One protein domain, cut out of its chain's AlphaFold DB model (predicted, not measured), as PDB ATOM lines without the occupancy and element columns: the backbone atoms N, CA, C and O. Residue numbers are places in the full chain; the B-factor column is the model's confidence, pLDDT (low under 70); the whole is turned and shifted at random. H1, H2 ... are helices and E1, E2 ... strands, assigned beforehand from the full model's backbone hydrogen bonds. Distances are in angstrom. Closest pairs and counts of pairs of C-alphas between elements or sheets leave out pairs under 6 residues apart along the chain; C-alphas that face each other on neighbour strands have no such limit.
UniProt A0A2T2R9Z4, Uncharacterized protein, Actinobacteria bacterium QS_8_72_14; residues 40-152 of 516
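What this domain is: This is residues 40 to 152 of the 516 residues of an uncharacterized protein of Actinobacteria bacterium QS_8_72_14 (UniProt A0A2T2R9Z4). Picture a long, narrow string of helices with a two-stranded hairpin, E1 and E2, extending it at one end. H4 crosses H1 at the other end, H1 meets H3 near the end of H3, and H3 meets H2 with its first residues, while the tip of the hairpin, residues 95 to 100, sticks out free. The printed part has 113 residues, with four named helices and two named strands in the order H1 H2 E1 E2 H3 H4; its class is mostly helix, and its one sheet is E1 - E2, antiparallel. The whole is loose, with a radius of gyration of the C-alphas of 17.8 A, and in outline a rod of 65 by 23 by 19 A.

How they stand to each other: Start at the sheet, where E1, residues 92 to 96, and E2, residues 99 to 103, form a hairpin, antiparallel with 155 degrees between their directions. Look there for N 94 and O 101, 2.8 A apart, and N 103 and O 92, 3.0 A apart, both within hydrogen-bond range. A tight link joins H2, residues 73 to 88, to E1. H2 touches H3, residues 114 to 126, of which residues 114 to 119 alone touch H2; the closest C-alphas are those of Ala 77 and Glu 115, 5.0 A apart, and the tilt is steep, 55 degrees, opposite ways. Residues 122 to 126 of H3 touch residues 48 to 52 of H1, residues 40 to 53, at a shallow tilt of 21 degrees, opposite ways, with the C-alphas of Ala 48 and Thr 126 closest at 5.0 A. H1 touches H4, residues 130 to 139, about perpendicular at 83 degrees; their closest C-alphas, Ala 44 and Ala 134, are 5.0 A apart. Of these three pairs of helices that touch, one is at a shallow tilt: the packing is mostly crossed, but only just. H1 and H2 are apart. Every O i to N i+4 pair is within hydrogen-bond range in H1, H3 and H4, and 11 of 12 are in H2.

Where its parts are: Find C-alpha 92 at (52.356, 43.950, -25.260), where E1 begins its 13.3 A; E2 measures 13.4 A. H2 runs 21.5 A from C-alpha 73 at (22.268, 39.641, -19.616). H1 spans 19.8 A, H3 18.4 A and H4 14.2 A, ending with C-alpha 139 at (19.548, 21.072, -31.819).

The domain as a whole: The two C-alphas farthest apart, those of Leu 42 and Glu 98, are 65.2 A from each other. The printed part has no cut. The link from H1 to H2, 19 residues, is long. Look past H4 for residues 140 to 152, with no named element, where residues 149 to 150 pair antiparallel with residues 111 to 112. Mean pLDDT of the printed part is 83.6; residues 140 to 144 and residue 146 are under 70.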
ATOM      1  N   VAL A  40       6.090  23.983 -34.759       80.06
ATOM      2  CA  VAL A  40       7.544  24.061 -34.525       80.06
ATOM      3  C   VAL A  40       8.031  25.505 -34.680       80.06
ATOM      4  O   VAL A  40       8.686  26.035 -33.787       80.06
ATOM      5  N   VAL A  41       7.626  26.192 -35.750       78.88
ATOM      6  CA  VAL A  41       7.962  27.605 -35.976       78.88
ATOM      7  C   VAL A  41       7.352  28.520 -34.908       78.88
ATOM      8  O   VAL A  41       8.048  29.366 -34.351       78.88
ATOM      9  N   LEU A  42       6.073  28.348 -34.569       82.75
ATOM     10  CA  LEU A  42       5.390  29.173 -33.566       82.75
ATOM     11  C   LEU A  42       5.983  28.988 -32.168       82.75
ATOM     12  O   LEU A  42       6.119  29.962 -31.428       82.75
ATOM     13  N   SER A  43       6.371  27.763 -31.807       82.00
ATOM     14  CA  SER A  43       7.031  27.502 -30.525       82.00
ATOM     15  C   SER A  43       8.482  27.989 -30.496       82.00
ATOM     16  O   SER A  43       8.918  28.469 -29.451       82.00
ATOM     17  N   ALA A  44       9.198  27.990 -31.624       79.19
ATOM     18  CA  ALA A  44      10.493  28.662 -31.745       79.19
ATOM     19  C   ALA A  44      10.373  30.191 -31.606       79.19
ATOM     20  O   ALA A  44      11.136  30.813 -30.872       79.19
ATOM     21  N   GLN A  45       9.361  30.804 -32.226       81.19
ATOM     22  CA  GLN A  45       9.084  32.239 -32.099       81.19
ATOM     23  C   GLN A  45       8.615  32.644 -30.694       81.19
ATOM     24  O   GLN A  45       8.901  33.758 -30.251       81.19
ATOM     25  N   ALA A  46       7.864  31.781 -30.007       82.69
ATOM     26  CA  ALA A  46       7.461  31.993 -28.619       82.69
ATOM     27  C   ALA A  46       8.657  31.861 -27.663       82.69
ATOM     28  O   ALA A  46       8.797  32.674 -26.758       82.69
ATOM     29  N   TRP A  47       9.552  30.900 -27.906       84.56
ATOM     30  CA  TRP A  47      10.812  30.751 -27.170       84.56
ATOM     31  C   TRP A  47      11.739  31.957 -27.354       84.56
ATOM     32  O   TRP A  47      12.186  32.525 -26.367       84.56
ATOM     33  N   ALA A  48      11.940  32.423 -28.591       81.19
ATOM     34  CA  ALA A  48      12.738  33.619 -28.876       81.19
ATOM     35  C   ALA A  48      12.146  34.901 -28.257       81.19
ATOM     36  O   ALA A  48      12.883  35.809 -27.885       81.19
ATOM     37  N   ARG A  49      10.812  34.992 -28.136       83.94
ATOM     38  CA  ARG A  49      10.151  36.058 -27.365       83.94
ATOM     39  C   ARG A  49      10.402  35.911 -25.866       83.94
ATOM     40  O   ARG A  49      10.818  36.881 -25.255       83.94
ATOM     41  N   GLY A  50      10.257  34.706 -25.318       83.88
ATOM     42  CA  GLY A  50      10.530  34.434 -23.906       83.88
ATOM     43  C   GLY A  50      11.961  34.778 -23.487       83.88
ATOM     44  O   GLY A  50      12.141  35.382 -22.440       83.88
ATOM     45  N   LEU A  51      12.959  34.475 -24.323       84.12
ATOM     46  CA  LEU A  51      14.355  34.855 -24.072       84.12
ATOM     47  C   LEU A  51      14.565  36.377 -24.056       84.12
ATOM     48  O   LEU A  51      15.315  36.873 -23.223       84.12
ATOM     49  N   ARG A  52      13.888  37.128 -24.940       83.19
ATOM     50  CA  ARG A  52      13.927  38.602 -24.926       83.19
ATOM     51  C   ARG A  52      13.244  39.183 -23.695       83.19
ATOM     52  O   ARG A  52      13.795  40.081 -23.079       83.19
ATOM     53  N   ASP A  53      12.074  38.661 -23.342       86.31
ATOM     54  CA  ASP A  53      11.284  39.156 -22.210       86.31
ATOM     55  C   ASP A  53      11.964  38.862 -20.862       86.31
ATOM     56  O   ASP A  53      11.785  39.604 -19.902       86.31
ATOM     57  N   GLN A  54      12.724  37.765 -20.786       86.62
ATOM     58  CA  GLN A  54      13.476  37.350 -19.596       86.62
ATOM     59  C   GLN A  54      14.942  37.793 -19.624       86.62
ATOM     60  O   GLN A  54      15.672  37.446 -18.703       86.62
ATOM     61  N   GLU A  55      15.378  38.476 -20.690       88.00
ATOM     62  CA  GLU A  55      16.774  38.870 -20.923       88.00
ATOM     63  C   GLU A  55      17.775  37.729 -20.661       88.00
ATOM     64  O   GLU A  55      18.805  37.899 -20.012       88.00
ATOM     65  N   THR A  56      17.458  36.532 -21.155       88.62
ATOM     66  CA  THR A  56      18.280  35.327 -20.977       88.62
ATOM     67  C   THR A  56      18.879  34.884 -22.298       88.62
ATOM     68  O   THR A  56      18.216  34.886 -23.338       88.62
ATOM     69  N   LEU A  57      20.149  34.492 -22.270       85.94
ATOM     70  CA  LEU A  57      20.849  34.022 -23.460       85.94
ATOM     71  C   LEU A  57      20.482  32.567 -23.776       85.94
ATOM     72  O   LEU A  57      20.334  31.755 -22.859       85.94
ATOM     73  N   PRO A  58      20.376  32.195 -25.064       84.25
ATOM     74  CA  PRO A  58      20.243  30.798 -25.453       84.25
ATOM     75  C   PRO A  58      21.395  29.943 -24.915       84.25
ATOM     76  O   PRO A  58      22.542  30.388 -24.847       84.25
ATOM     77  N   GLU A  59      21.098  28.690 -24.594       83.31
ATOM     78  CA  GLU A  59      22.106  27.685 -24.245       83.31
ATOM     79  C   GLU A  59      23.161  27.543 -25.357       83.31
ATOM     80  O   GLU A  59      22.820  27.518 -26.541       83.31
ATOM     81  N   GLY A  60      24.441  27.443 -24.979       78.75
ATOM     82  CA  GLY A  60      25.565  27.351 -25.922       78.75
ATOM     83  C   GLY A  60      26.049  28.684 -26.516       78.75
ATOM     84  O   GLY A  60      26.826  28.671 -27.473       78.75
ATOM     85  N   THR A  61      25.610  29.828 -25.976       84.38
ATOM     86  CA  THR A  61      26.127  31.157 -26.356       84.38
ATOM     87  C   THR A  61      27.509  31.389 -25.740       84.38
ATOM     88  O   THR A  61      27.668  31.304 -24.524       84.38
ATOM     89  N   VAL A  62      28.492  31.754 -26.568       83.06
ATOM     90  CA  VAL A  62      29.852  32.093 -26.128       83.06
ATOM     91  C   VAL A  62      30.188  33.516 -26.569       83.06
ATOM     92  O   VAL A  62      30.148  33.839 -27.755       83.06
ATOM     93  N   VAL A  63      30.557  34.382 -25.629       83.94
ATOM     94  CA  VAL A  63      30.931  35.776 -25.918       83.94
ATOM     95  C   VAL A  63      32.356  36.018 -25.426       83.94
ATOM     96  O   VAL A  63      32.676  35.749 -24.273       83.94
ATOM     97  N   ALA A  64      33.245  36.461 -26.321       77.69
ATOM     98  CA  ALA A  64      34.686  36.623 -26.082       77.69
ATOM     99  C   ALA A  64      35.395  35.391 -25.467       77.69
ATOM    100  O   ALA A  64      36.403  35.528 -24.775       77.69
ATOM    101  N   GLY A  65      34.902  34.180 -25.752       76.81
ATOM    102  CA  GLY A  65      35.430  32.924 -25.205       76.81
ATOM    103  C   GLY A  65      34.887  32.551 -23.819       76.81
ATOM    104  O   GLY A  65      35.278  31.517 -23.279       76.81
ATOM    105  N   ALA A  66      33.984  33.355 -23.248       85.06
ATOM    106  CA  ALA A  66      33.239  33.019 -22.042       85.06
ATOM    107  C   ALA A  66      31.908  32.345 -22.400       85.06
ATOM    108  O   ALA A  66      31.123  32.893 -23.171       85.06
ATOM    109  N   ASP A  67      31.652  31.169 -21.825       88.06
ATOM    110  CA  ASP A  67      30.344  30.514 -21.900       88.06
ATOM    111  C   ASP A  67      29.339  31.282 -21.036       88.06
ATOM    112  O   ASP A  67      29.513  31.406 -19.818       88.06
ATOM    113  N   VAL A  68      28.324  31.831 -21.697       88.56
ATOM    114  CA  VAL A  68      27.267  32.656 -21.105       88.56
ATOM    115  C   VAL A  68      25.873  32.103 -21.408       88.56
ATOM    116  O   VAL A  68      24.869  32.775 -21.170       88.56
ATOM    117  N   GLY A  69      25.791  30.880 -21.941       85.81
ATOM    118  CA  GLY A  69      24.518  30.233 -22.237       85.81
ATOM    119  C   GLY A  69      23.641  30.099 -20.990       85.81
ATOM    120  O   GLY A  69      24.126  29.781 -19.906       85.81
ATOM    121  N   GLY A  70      22.349  30.406 -21.123       85.31
ATOM    122  CA  GLY A  70      21.382  30.321 -20.023       85.31
ATOM    123  C   GLY A  70      21.502  31.419 -18.955       85.31
ATOM    124  O   GLY A  70      20.680  31.458 -18.038       85.31
ATOM    125  N   MET A  71      22.479  32.327 -19.057       90.81
ATOM    126  CA  MET A  71      22.655  33.435 -18.112       90.81
ATOM    127  C   MET A  71      21.737  34.619 -18.440       90.81
ATOM    128  O   MET A  71      21.409  34.872 -19.604       90.81
ATOM    129  N   HIS A  72      21.360  35.378 -17.407       92.12
ATOM    130  CA  HIS A  72      20.756  36.703 -17.577       92.12
ATOM    131  C   HIS A  72      21.792  37.681 -18.155       92.12
ATOM    132  O   HIS A  72      22.974  37.559 -17.832       92.12
ATOM    133  N   VAL A  73      21.372  38.669 -18.950       87.62
ATOM    134  CA  VAL A  73      22.268  39.641 -19.616       87.62
ATOM    135  C   VAL A  73      23.285  40.267 -18.653       87.62
ATOM    136  O   VAL A  73      24.464  40.323 -18.981       87.62
ATOM    137  N   GLU A  74      22.874  40.665 -17.447       86.81
ATOM    138  CA  GLU A  74      23.777  41.232 -16.425       86.81
ATOM    139  C   GLU A  74      24.841  40.232 -15.932       86.81
ATOM    140  O   GLU A  74      26.017  40.568 -15.794       86.81
ATOM    141  N   GLN A  75      24.446  38.977 -15.694       88.69
ATOM    142  CA  GLN A  75      25.356  37.918 -15.237       88.69
ATOM    143  C   GLN A  75      26.335  37.517 -16.345       88.69
ATOM    144  O   GLN A  75      27.521  37.310 -16.093       88.69
ATOM    145  N   ALA A  76      25.838  37.457 -17.580       86.38
ATOM    146  CA  ALA A  76      26.639  37.233 -18.767       86.38
ATOM    147  C   ALA A  76      27.630  38.379 -19.010       86.38
ATOM    148  O   ALA A  76      28.792  38.114 -19.303       86.38
ATOM    149  N   ALA A  77      27.210  39.636 -18.839       87.00
ATOM    150  CA  ALA A  77      28.081  40.799 -18.984       87.00
ATOM    151  C   ALA A  77      29.239  40.767 -17.978       87.00
ATOM    152  O   ALA A  77      30.387  40.895 -18.392       87.00
ATOM    153  N   ALA A  78      28.969  40.485 -16.698       86.19
ATOM    154  CA  ALA A  78      30.013  40.348 -15.678       86.19
ATOM    155  C   ALA A  78      31.001  39.207 -15.995       86.19
ATOM    156  O   ALA A  78      32.213  39.339 -15.824       86.19
ATOM    157  N   ARG A  79      30.493  38.078 -16.507       86.19
ATOM    158  CA  ARG A  79      31.324  36.931 -16.896       86.19
ATOM    159  C   ARG A  79      32.210  37.233 -18.110       86.19
ATOM    160  O   ARG A  79      33.357  36.788 -18.161       86.19
ATOM    161  N   VAL A  80      31.683  37.978 -19.079       86.12
ATOM    162  CA  VAL A  80      32.412  38.448 -20.266       86.12
ATOM    163  C   VAL A  80      33.445  39.501 -19.884       86.12
ATOM    164  O   VAL A  80      34.563  39.456 -20.388       86.12
ATOM    165  N   GLU A  81      33.110  40.408 -18.968       85.62
ATOM    166  CA  GLU A  81      34.022  41.426 -18.446       85.62
ATOM    167  C   GLU A  81      35.271  40.793 -17.823       85.62
ATOM    168  O   GLU A  81      36.384  41.146 -18.200       85.62
ATOM    169  N   GLU A  82      35.112  39.781 -16.966       83.19
ATOM    170  CA  GLU A  82      36.229  39.035 -16.366       83.19
ATOM    171  C   GLU A  82      37.111  38.336 -17.426       83.19
ATOM    172  O   GLU A  82      38.348  38.354 -17.361       83.19
ATOM    173  N   ALA A  83      36.480  37.735 -18.439       83.06
ATOM    174  CA  ALA A  83      37.186  37.056 -19.523       83.06
ATOM    175  C   ALA A  83      37.972  38.030 -20.417       83.06
ATOM    176  O   ALA A  83      39.080  37.709 -20.858       83.06
ATOM    177  N   VAL A  84      37.426  39.223 -20.666       84.12
ATOM    178  CA  VAL A  84      38.072  40.264 -21.473       84.12
ATOM    179  C   VAL A  84      39.136  41.018 -20.671       84.12
ATOM    180  O   VAL A  84      40.200  41.288 -21.224       84.12
ATOM    181  N   ALA A  85      38.929  41.265 -19.373       82.50
ATOM    182  CA  ALA A  85      39.930  41.859 -18.480       82.50
ATOM    183  C   ALA A  85      41.244  41.061 -18.509       82.50
ATOM    184  O   ALA A  85      42.312  41.612 -18.755       82.50
ATOM    185  N   THR A  86      41.153  39.728 -18.452       81.81
ATOM    186  CA  THR A  86      42.318  38.827 -18.549       81.81
ATOM    187  C   THR A  86      43.084  38.949 -19.879       81.81
ATOM    188  O   THR A  86      44.247  38.553 -19.968       81.81
ATOM    189  N   ARG A  87      42.444  39.446 -20.947       80.00
ATOM    190  CA  ARG A  87      43.074  39.705 -22.253       80.00
ATOM    191  C   ARG A  87      43.643  41.124 -22.333       80.00
ATOM    192  O   ARG A  87      44.738  41.284 -22.856       80.00
ATOM    193  N   ILE A  88      42.920  42.111 -21.805       85.25
ATOM    194  CA  ILE A  88      43.300  43.532 -21.772       85.25
ATOM    195  C   ILE A  88      44.472  43.793 -20.805       85.25
ATOM    196  O   ILE A  88      45.242  44.723 -21.026       85.25
ATOM    197  N   ASP A  89      44.670  42.935 -19.803       88.62
ATOM    198  CA  ASP A  89      45.801  43.001 -18.865       88.62
ATOM    199  C   ASP A  89      47.070  42.295 -19.374       88.62
ATOM    200  O   ASP A  89      48.103  42.296 -18.700       88.62
ATOM    201  N   ARG A  90      47.034  41.661 -20.556       89.12
ATOM    202  CA  ARG A  90      48.238  41.030 -21.114       89.12
ATOM    203  C   ARG A  90      49.191  42.103 -21.639       89.12
ATOM    204  O   ARG A  90      48.783  42.901 -22.480       89.12
ATOM    205  N   PRO A  91      50.459  42.115 -21.197       92.50
ATOM    206  CA  PRO A  91      51.419  43.098 -21.666       92.50
ATOM    207  C   PRO A  91      51.794  42.832 -23.126       92.50
ATOM    208  O   PRO A  91      52.123  41.709 -23.507       92.50
ATOM    209  N   MET A  92      51.791  43.893 -23.919       94.19
ATOM    210  CA  MET A  92      52.356  43.950 -25.260       94.19
ATOM    211  C   MET A  92      53.780  44.498 -25.179       94.19
ATOM    212  O   MET A  92      54.067  45.400 -24.391       94.19
ATOM    213  N   THR A  93      54.676  43.972 -26.010       95.88
ATOM    214  CA  THR A  93      56.065  44.441 -26.100       95.88
ATOM    215  C   THR A  93      56.216  45.423 -27.256       95.88
ATOM    216  O   THR A  93      56.028  45.058 -28.416       95.88
ATOM    217  N   VAL A  94      56.617  46.653 -26.962       95.75
ATOM    218  CA  VAL A  94      56.890  47.693 -27.960       95.75
ATOM    219  C   VAL A  94      58.395  47.822 -28.135       95.75
ATOM    220  O   VAL A  94      59.101  48.013 -27.150       95.75
ATOM    221  N   VAL A  95      58.903  47.710 -29.364       94.81
ATOM    222  CA  VAL A  95      60.353  47.710 -29.628       94.81
ATOM    223  C   VAL A  95      60.760  48.844 -30.563       94.81
ATOM    224  O   VAL A  95      60.228  48.952 -31.666       94.81
ATOM    225  N   ALA A  96      61.744  49.641 -30.133       92.25
ATOM    226  CA  ALA A  96      62.395  50.703 -30.900       92.25
ATOM    227  C   ALA A  96      63.923  50.510 -30.880       92.25
ATOM    228  O   ALA A  96      64.623  50.978 -29.977       92.25
ATOM    229  N   GLY A  97      64.464  49.811 -31.880       85.69
ATOM    230  CA  GLY A  97      65.888  49.463 -31.911       85.69
ATOM    231  C   GLY A  97      66.265  48.534 -30.751       85.69
ATOM    232  O   GLY A  97      65.754  47.422 -30.668       85.69
ATOM    233  N   GLU A  98      67.155  48.987 -29.861       86.19
ATOM    234  CA  GLU A  98      67.564  48.240 -28.655       86.19
ATOM    235  C   GLU A  98      66.657  48.491 -27.438       86.19
ATOM    236  O   GLU A  98      66.740  47.762 -26.449       86.19
ATOM    237  N   GLN A  99      65.794  49.510 -27.494       91.88
ATOM    238  CA  GLN A  99      64.884  49.847 -26.403       91.88
ATOM    239  C   GLN A  99      63.588  49.040 -26.527       91.88
ATOM    240  O   GLN A  99      63.047  48.868 -27.624       91.88
ATOM    241  N   GLN A 100      63.075  48.574 -25.389       94.69
ATOM    242  CA  GLN A 100      61.805  47.863 -25.307       94.69
ATOM    243  C   GLN A 100      60.963  48.385 -24.143       94.69
ATOM    244  O   GLN A 100      61.466  48.550 -23.031       94.69
ATOM    245  N   TRP A 101      59.676  48.595 -24.400       95.56
ATOM    246  CA  TRP A 101      58.677  48.935 -23.391       95.56
ATOM    247  C   TRP A 101      57.625  47.838 -23.318       95.56
ATOM    248  O   TRP A 101      57.386  47.118 -24.288       95.56
ATOM    249  N   HIS A 102      57.000  47.717 -22.154       95.38
ATOM    250  CA  HIS A 102      55.860  46.836 -21.953       95.38
ATOM    251  C   HIS A 102      54.667  47.714 -21.614       95.38
ATOM    252  O   HIS A 102      54.792  48.591 -20.762       95.38
ATOM    253  N   VAL A 103      53.550  47.495 -22.299       95.25
ATOM    254  CA  VAL A 103      52.303  48.216 -22.047       95.25
ATOM    255  C   VAL A 103      51.135  47.261 -22.165       95.25
ATOM    256  O   VAL A 103      51.109  46.424 -23.068       95.25
ATOM    257  N   THR A 104      50.165  47.351 -21.272       94.06
ATOM    258  CA  THR A 104      48.915  46.605 -21.420       94.06
ATOM    259  C   THR A 104      47.906  47.426 -22.227       94.06
ATOM    260  O   THR A 104      47.904  48.657 -22.159       94.06
ATOM    261  N   PRO A 105      46.996  46.784 -22.978       92.19
ATOM    262  CA  PRO A 105      45.830  47.473 -23.517       92.19
ATOM    263  C   PRO A 105      45.082  48.300 -22.452       92.19
ATOM    264  O   PRO A 105      44.631  49.402 -22.758       92.19
ATOM    265  N   ALA A 106      45.014  47.838 -21.194       89.94
ATOM    266  CA  ALA A 106      44.405  48.588 -20.087       89.94
ATOM    267  C   ALA A 106      45.073  49.957 -19.858       89.94
ATOM    268  O   ALA A 106      44.394  50.972 -19.705       89.94
ATOM    269  N   GLU A 107      46.408  49.989 -19.862       91.69
ATOM    270  CA  GLU A 107      47.213  51.204 -19.679       91.69
ATOM    271  C   GLU A 107      47.049  52.192 -20.842       91.69
ATOM    272  O   GLU A 107      47.090  53.403 -20.621       91.69
ATOM    273  N   LEU A 108      46.776  51.684 -22.050       92.12
ATOM    274  CA  LEU A 108      46.411  52.479 -23.231       92.12
ATOM    275  C   LEU A 108      44.955  52.978 -23.200       92.12
ATOM    276  O   LEU A 108      44.516  53.648 -24.129       92.12
ATOM    277  N   GLY A 109      44.186  52.651 -22.159       90.25
ATOM    278  CA  GLY A 109      42.788  53.055 -22.033       90.25
ATOM    279  C   GLY A 109      41.801  52.143 -22.762       90.25
ATOM    280  O   GLY A 109      40.687  52.577 -23.058       90.25
ATOM    281  N   ALA A 110      42.177  50.895 -23.060       89.06
ATOM    282  CA  ALA A 110      41.269  49.917 -23.649       89.06
ATOM    283  C   ALA A 110      40.090  49.620 -22.713       89.06
ATOM    284  O   ALA A 110      40.269  49.226 -21.557       89.06
ATOM    285  N   ARG A 111      38.868  49.769 -23.227       84.56
ATOM    286  CA  ARG A 111      37.626  49.441 -22.526       84.56
ATOM    287  C   ARG A 111      36.836  48.428 -23.341       84.56
ATOM    288  O   ARG A 111      36.681  48.556 -24.554       84.56
ATOM    289  N   ALA A 112      36.325  47.414 -22.657       82.38
ATOM    290  CA  ALA A 112      35.361  46.487 -23.224       82.38
ATOM    291  C   ALA A 112      33.945  47.035 -23.014       82.38
ATOM    292  O   ALA A 112      33.663  47.632 -21.977       82.38
ATOM    293  N   GLN A 113      33.040  46.786 -23.962       81.50
ATOM    294  CA  GLN A 113      31.603  47.035 -23.792       81.50
ATOM    295  C   GLN A 113      30.858  45.693 -23.674       81.50
ATOM    296  O   GLN A 113      30.205  45.256 -24.627       81.50
ATOM    297  N   PRO A 114      30.997  44.986 -22.533       83.06
ATOM    298  CA  PRO A 114      30.488  43.625 -22.378       83.06
ATOM    299  C   PRO A 114      28.961  43.567 -22.469       83.06
ATOM    300  O   PRO A 114      28.423  42.659 -23.099       83.06
ATOM    301  N   GLU A 115      28.253  44.550 -21.908       83.44
ATOM    302  CA  GLU A 115      26.789  44.589 -21.957       83.44
ATOM    303  C   GLU A 115      26.250  44.725 -23.385       83.44
ATOM    304  O   GLU A 115      25.301  44.037 -23.755       83.44
ATOM    305  N   ASP A 116      26.862  45.578 -24.206       83.44
ATOM    306  CA  ASP A 116      26.417  45.802 -25.583       83.44
ATOM    307  C   ASP A 116      26.688  44.580 -26.459       83.44
ATOM    308  O   ASP A 116      25.813  44.166 -27.222       83.44
ATOM    309  N   ALA A 117      27.840  43.927 -26.276       82.88
ATOM    310  CA  ALA A 117      28.160  42.671 -26.949       82.88
ATOM    311  C   ALA A 117      27.181  41.543 -26.572       82.88
ATOM    312  O   ALA A 117      26.713  40.799 -27.437       82.88
ATOM    313  N   VAL A 118      26.818  41.437 -25.291       85.62
ATOM    314  CA  VAL A 118      25.862  40.436 -24.798       85.62
ATOM    315  C   VAL A 118      24.438  40.717 -25.293       85.62
ATOM    316  O   VAL A 118      23.759  39.803 -25.770       85.62
ATOM    317  N   ARG A 119      23.977  41.975 -25.252       85.88
ATOM    318  CA  ARG A 119      22.668  42.368 -25.806       85.88
ATOM    319  C   ARG A 119      22.607  42.143 -27.312       85.88
ATOM    320  O   ARG A 119      21.580  41.693 -27.816       85.88
ATOM    321  N   GLN A 120      23.693  42.416 -28.031       84.12
ATOM    322  CA  GLN A 120      23.789  42.150 -29.463       84.12
ATOM    323  C   GLN A 120      23.730  40.647 -29.758       84.12
ATOM    324  O   GLN A 120      23.013  40.247 -30.675       84.12
ATOM    325  N   ALA A 121      24.397  39.812 -28.954       82.94
ATOM    326  CA  ALA A 121      24.311  38.356 -29.066       82.94
ATOM    327  C   ALA A 121      22.871  37.852 -28.847       82.94
ATOM    328  O   ALA A 121      22.362  37.067 -29.652       82.94
ATOM    329  N   LEU A 122      22.167  38.366 -27.829       85.12
ATOM    330  CA  LEU A 122      20.748  38.067 -27.592       85.12
ATOM    331  C   LEU A 122      19.855  38.538 -28.753       85.12
ATOM    332  O   LEU A 122      18.967  37.811 -29.212       85.12
ATOM    333  N   ALA A 123      20.089  39.748 -29.259       84.38
ATOM    334  CA  ALA A 123      19.338  40.314 -30.373       84.38
ATOM    335  C   ALA A 123      19.535  39.496 -31.658       84.38
ATOM    336  O   ALA A 123      18.560  39.177 -32.338       84.38
ATOM    337  N   GLN A 124      20.768  39.097 -31.973       82.62
ATOM    338  CA  GLN A 124      21.096  38.279 -33.141       82.62
ATOM    339  C   GLN A 124      20.500  36.872 -33.033       82.62
ATOM    340  O   GLN A 124      19.886  36.387 -33.982       82.62
ATOM    341  N   ALA A 125      20.592  36.245 -31.860       76.69
ATOM    342  CA  ALA A 125      20.029  34.919 -31.637       76.69
ATOM    343  C   ALA A 125      18.492  34.892 -31.720       76.69
ATOM    344  O   ALA A 125      17.909  33.890 -32.124       76.69
ATOM    345  N   THR A 126      17.819  35.995 -31.371       80.31
ATOM    346  CA  THR A 126      16.345  36.080 -31.335       80.31
ATOM    347  C   THR A 126      15.720  36.747 -32.567       80.31
ATOM    348  O   THR A 126      14.489  36.793 -32.685       80.31
ATOM    349  N   SER A 127      16.540  37.262 -33.491       77.19
ATOM    350  CA  SER A 127      16.122  37.863 -34.771       77.19
ATOM    351  C   SER A 127      16.402  36.982 -35.994       77.19
ATOM    352  O   SER A 127      16.111  37.392 -37.117       77.19
ATOM    353  N   ALA A 128      16.914  35.764 -35.787       76.44
ATOM    354  CA  ALA A 128      17.131  34.788 -36.849       76.44
ATOM    355  C   ALA A 128      15.819  34.383 -37.555       76.44
ATOM    356  O   ALA A 128      14.715  34.539 -37.020       76.44
ATOM    357  N   ASP A 129      15.928  33.852 -38.775       81.25
ATOM    358  CA  ASP A 129      14.764  33.408 -39.538       81.25
ATOM    359  C   ASP A 129      14.031  32.236 -38.839       81.25
ATOM    360  O   ASP A 129      14.613  31.529 -38.008       81.25
ATOM    361  N   PRO A 130      12.747  31.993 -39.163       78.00
ATOM    362  CA  PRO A 130      11.933  30.992 -38.476       78.00
ATOM    363  C   PRO A 130      12.502  29.565 -38.476       78.00
ATOM    364  O   PRO A 130      12.224  28.807 -37.546       78.00
ATOM    365  N   VAL A 131      13.278  29.187 -39.499       77.06
ATOM    366  CA  VAL A 131      13.896  27.858 -39.599       77.06
ATOM    367  C   VAL A 131      15.130  27.791 -38.705       77.06
ATOM    368  O   VAL A 131      15.278  26.829 -37.951       77.06
ATOM    369  N   SER A 132      15.959  28.835 -38.706       77.25
ATOM    370  CA  SER A 132      17.132  28.947 -37.828       77.25
ATOM    371  C   SER A 132      16.760  29.012 -36.344       77.25
ATOM    372  O   SER A 132      17.403  28.356 -35.527       77.25
ATOM    373  N   LEU A 133      15.681  29.717 -35.981       78.44
ATOM    374  CA  LEU A 133      15.165  29.741 -34.604       78.44
ATOM    375  C   LEU A 133      14.685  28.362 -34.143       78.44
ATOM    376  O   LEU A 133      14.908  27.976 -32.995       78.44
ATOM    377  N   ALA A 134      14.024  27.607 -35.029       77.75
ATOM    378  CA  ALA A 134      13.644  26.232 -34.735       77.75
ATOM    379  C   ALA A 134      14.894  25.355 -34.566       77.75
ATOM    380  O   ALA A 134      15.001  24.611 -33.596       77.75
ATOM    381  N   TRP A 135      15.883  25.486 -35.446       77.50
ATOM    382  CA  TRP A 135      17.118  24.713 -35.339       77.50
ATOM    383  C   TRP A 135      17.871  24.984 -34.028       77.50
ATOM    384  O   TRP A 135      18.174  24.044 -33.294       77.50
ATOM    385  N   ALA A 136      18.064  26.260 -33.680       78.06
ATOM    386  CA  ALA A 136      18.717  26.685 -32.444       78.06
ATOM    387  C   ALA A 136      17.992  26.170 -31.189       78.06
ATOM    388  O   ALA A 136      18.636  25.734 -30.237       78.06
ATOM    389  N   ARG A 137      16.652  26.152 -31.202       79.62
ATOM    390  CA  ARG A 137      15.838  25.672 -30.078       79.62
ATOM    391  C   ARG A 137      15.977  24.169 -29.808       79.62
ATOM    392  O   ARG A 137      15.950  23.778 -28.644       79.62
ATOM    393  N   TRP A 138      16.033  23.323 -30.840       77.06
ATOM    394  CA  TRP A 138      15.977  21.856 -30.668       77.06
ATOM    395  C   TRP A 138      17.312  21.138 -30.809       77.06
ATOM    396  O   TRP A 138      17.468  20.060 -30.239       77.06
ATOM    397  N   PHE A 139      18.256  21.704 -31.555       76.38
ATOM    398  CA  PHE A 139      19.548  21.072 -31.819       76.38
ATOM    399  C   PHE A 139      20.727  21.861 -31.243       76.38
ATOM    400  O   PHE A 139      21.860  21.394 -31.324       76.38
ATOM    401  N   GLY A 140      20.454  23.014 -30.623       65.75
ATOM    402  CA  GLY A 140      21.472  23.951 -30.172       65.75
ATOM    403  C   GLY A 140      22.038  24.763 -31.338       65.75
ATOM    404  O   GLY A 140      22.089  24.316 -32.484       65.75
ATOM    405  N   GLY A 141      22.455  25.988 -31.047       62.66
ATOM    406  CA  GLY A 141      23.194  26.835 -31.973       62.66
ATOM    407  C   GLY A 141      24.238  27.610 -31.187       62.66
ATOM    408  O   GLY A 141      23.900  28.235 -30.189       62.66
ATOM    409  N   SER A 142      25.496  27.553 -31.613       60.81
ATOM    410  CA  SER A 142      26.565  28.351 -31.018       60.81
ATOM    411  C   SER A 142      26.625  29.706 -31.711       60.81
ATOM    412  O   SER A 142      26.850  29.778 -32.921       60.81
ATOM    413  N   VAL A 143      26.438  30.774 -30.946       65.94
ATOM    414  CA  VAL A 143      26.735  32.137 -31.383       65.94
ATOM    415  C   VAL A 143      28.040  32.517 -30.703       65.94
ATOM    416  O   VAL A 143      28.070  32.665 -29.485       65.94
ATOM    417  N   GLU A 144      29.113  32.593 -31.487       69.25
ATOM    418  CA  GLU A 144      30.410  33.085 -31.030       69.25
ATOM    419  C   GLU A 144      30.551  34.541 -31.466       69.25
ATOM    420  O   GLU A 144      30.553  34.841 -32.662       69.25
ATOM    421  N   MET A 145      30.621  35.451 -30.494       70.12
ATOM    422  CA  MET A 145      30.745  36.890 -30.744       70.12
ATOM    423  C   MET A 145      31.996  37.442 -30.070       70.12
ATOM    424  O   MET A 145      32.266  37.163 -28.900       70.12
ATOM    425  N   GLY A 146      32.756  38.250 -30.807       68.75
ATOM    426  CA  GLY A 146      33.806  39.082 -30.228       68.75
ATOM    427  C   GLY A 146      33.205  40.261 -29.463       68.75
ATOM    428  O   GLY A 146      32.112  40.722 -29.785       68.75
ATOM    429  N   VAL A 147      33.929  40.761 -28.463       73.38
ATOM    430  CA  VAL A 147      33.601  42.035 -27.814       73.38
ATOM    431  C   VAL A 147      34.453  43.107 -28.487       73.38
ATOM    432  O   VAL A 147      35.676  42.944 -28.499       73.38
ATOM    433  N   PRO A 148      33.858  44.164 -29.068       71.31
ATOM    434  CA  PRO A 148      34.640  45.285 -29.562       71.31
ATOM    435  C   PRO A 148      35.369  45.916 -28.373       71.31
ATOM    436  O   PRO A 148      34.750  46.320 -27.386       71.31
ATOM    437  N   VAL A 149      36.694  45.935 -28.454       78.75
ATOM    438  CA  VAL A 149      37.544  46.690 -27.537       78.75
ATOM    439  C   VAL A 149      37.765  48.040 -28.193       78.75
ATOM    440  O   VAL A 149      38.143  48.083 -29.357       78.75
ATOM    441  N   THR A 150      37.491  49.122 -27.475       84.38
ATOM    442  CA  THR A 150      37.820  50.474 -27.929       84.38
ATOM    443  C   THR A 150      38.954  51.008 -27.077       84.38
ATOM    444  O   THR A 150      38.949  50.843 -25.856       84.38
ATOM    445  N   VAL A 151      39.948  51.620 -27.712       87.75
ATOM    446  CA  VAL A 151      41.103  52.210 -27.029       87.75
ATOM    447  C   VAL A 151      40.953  53.724 -27.010       87.75
ATOM    448  O   VAL A 151      40.499  54.327 -27.982       87.75
ATOM    449  N   ASP A 152      41.310  54.343 -25.889       92.12
ATOM    450  CA  ASP A 152      41.346  55.795 -25.760       92.12
ATOM    451  C   ASP A 152      42.603  56.337 -26.456       92.12
ATOM    452  O   ASP A 152      43.720  56.243 -25.943       92.12
TER     453      ASP A 152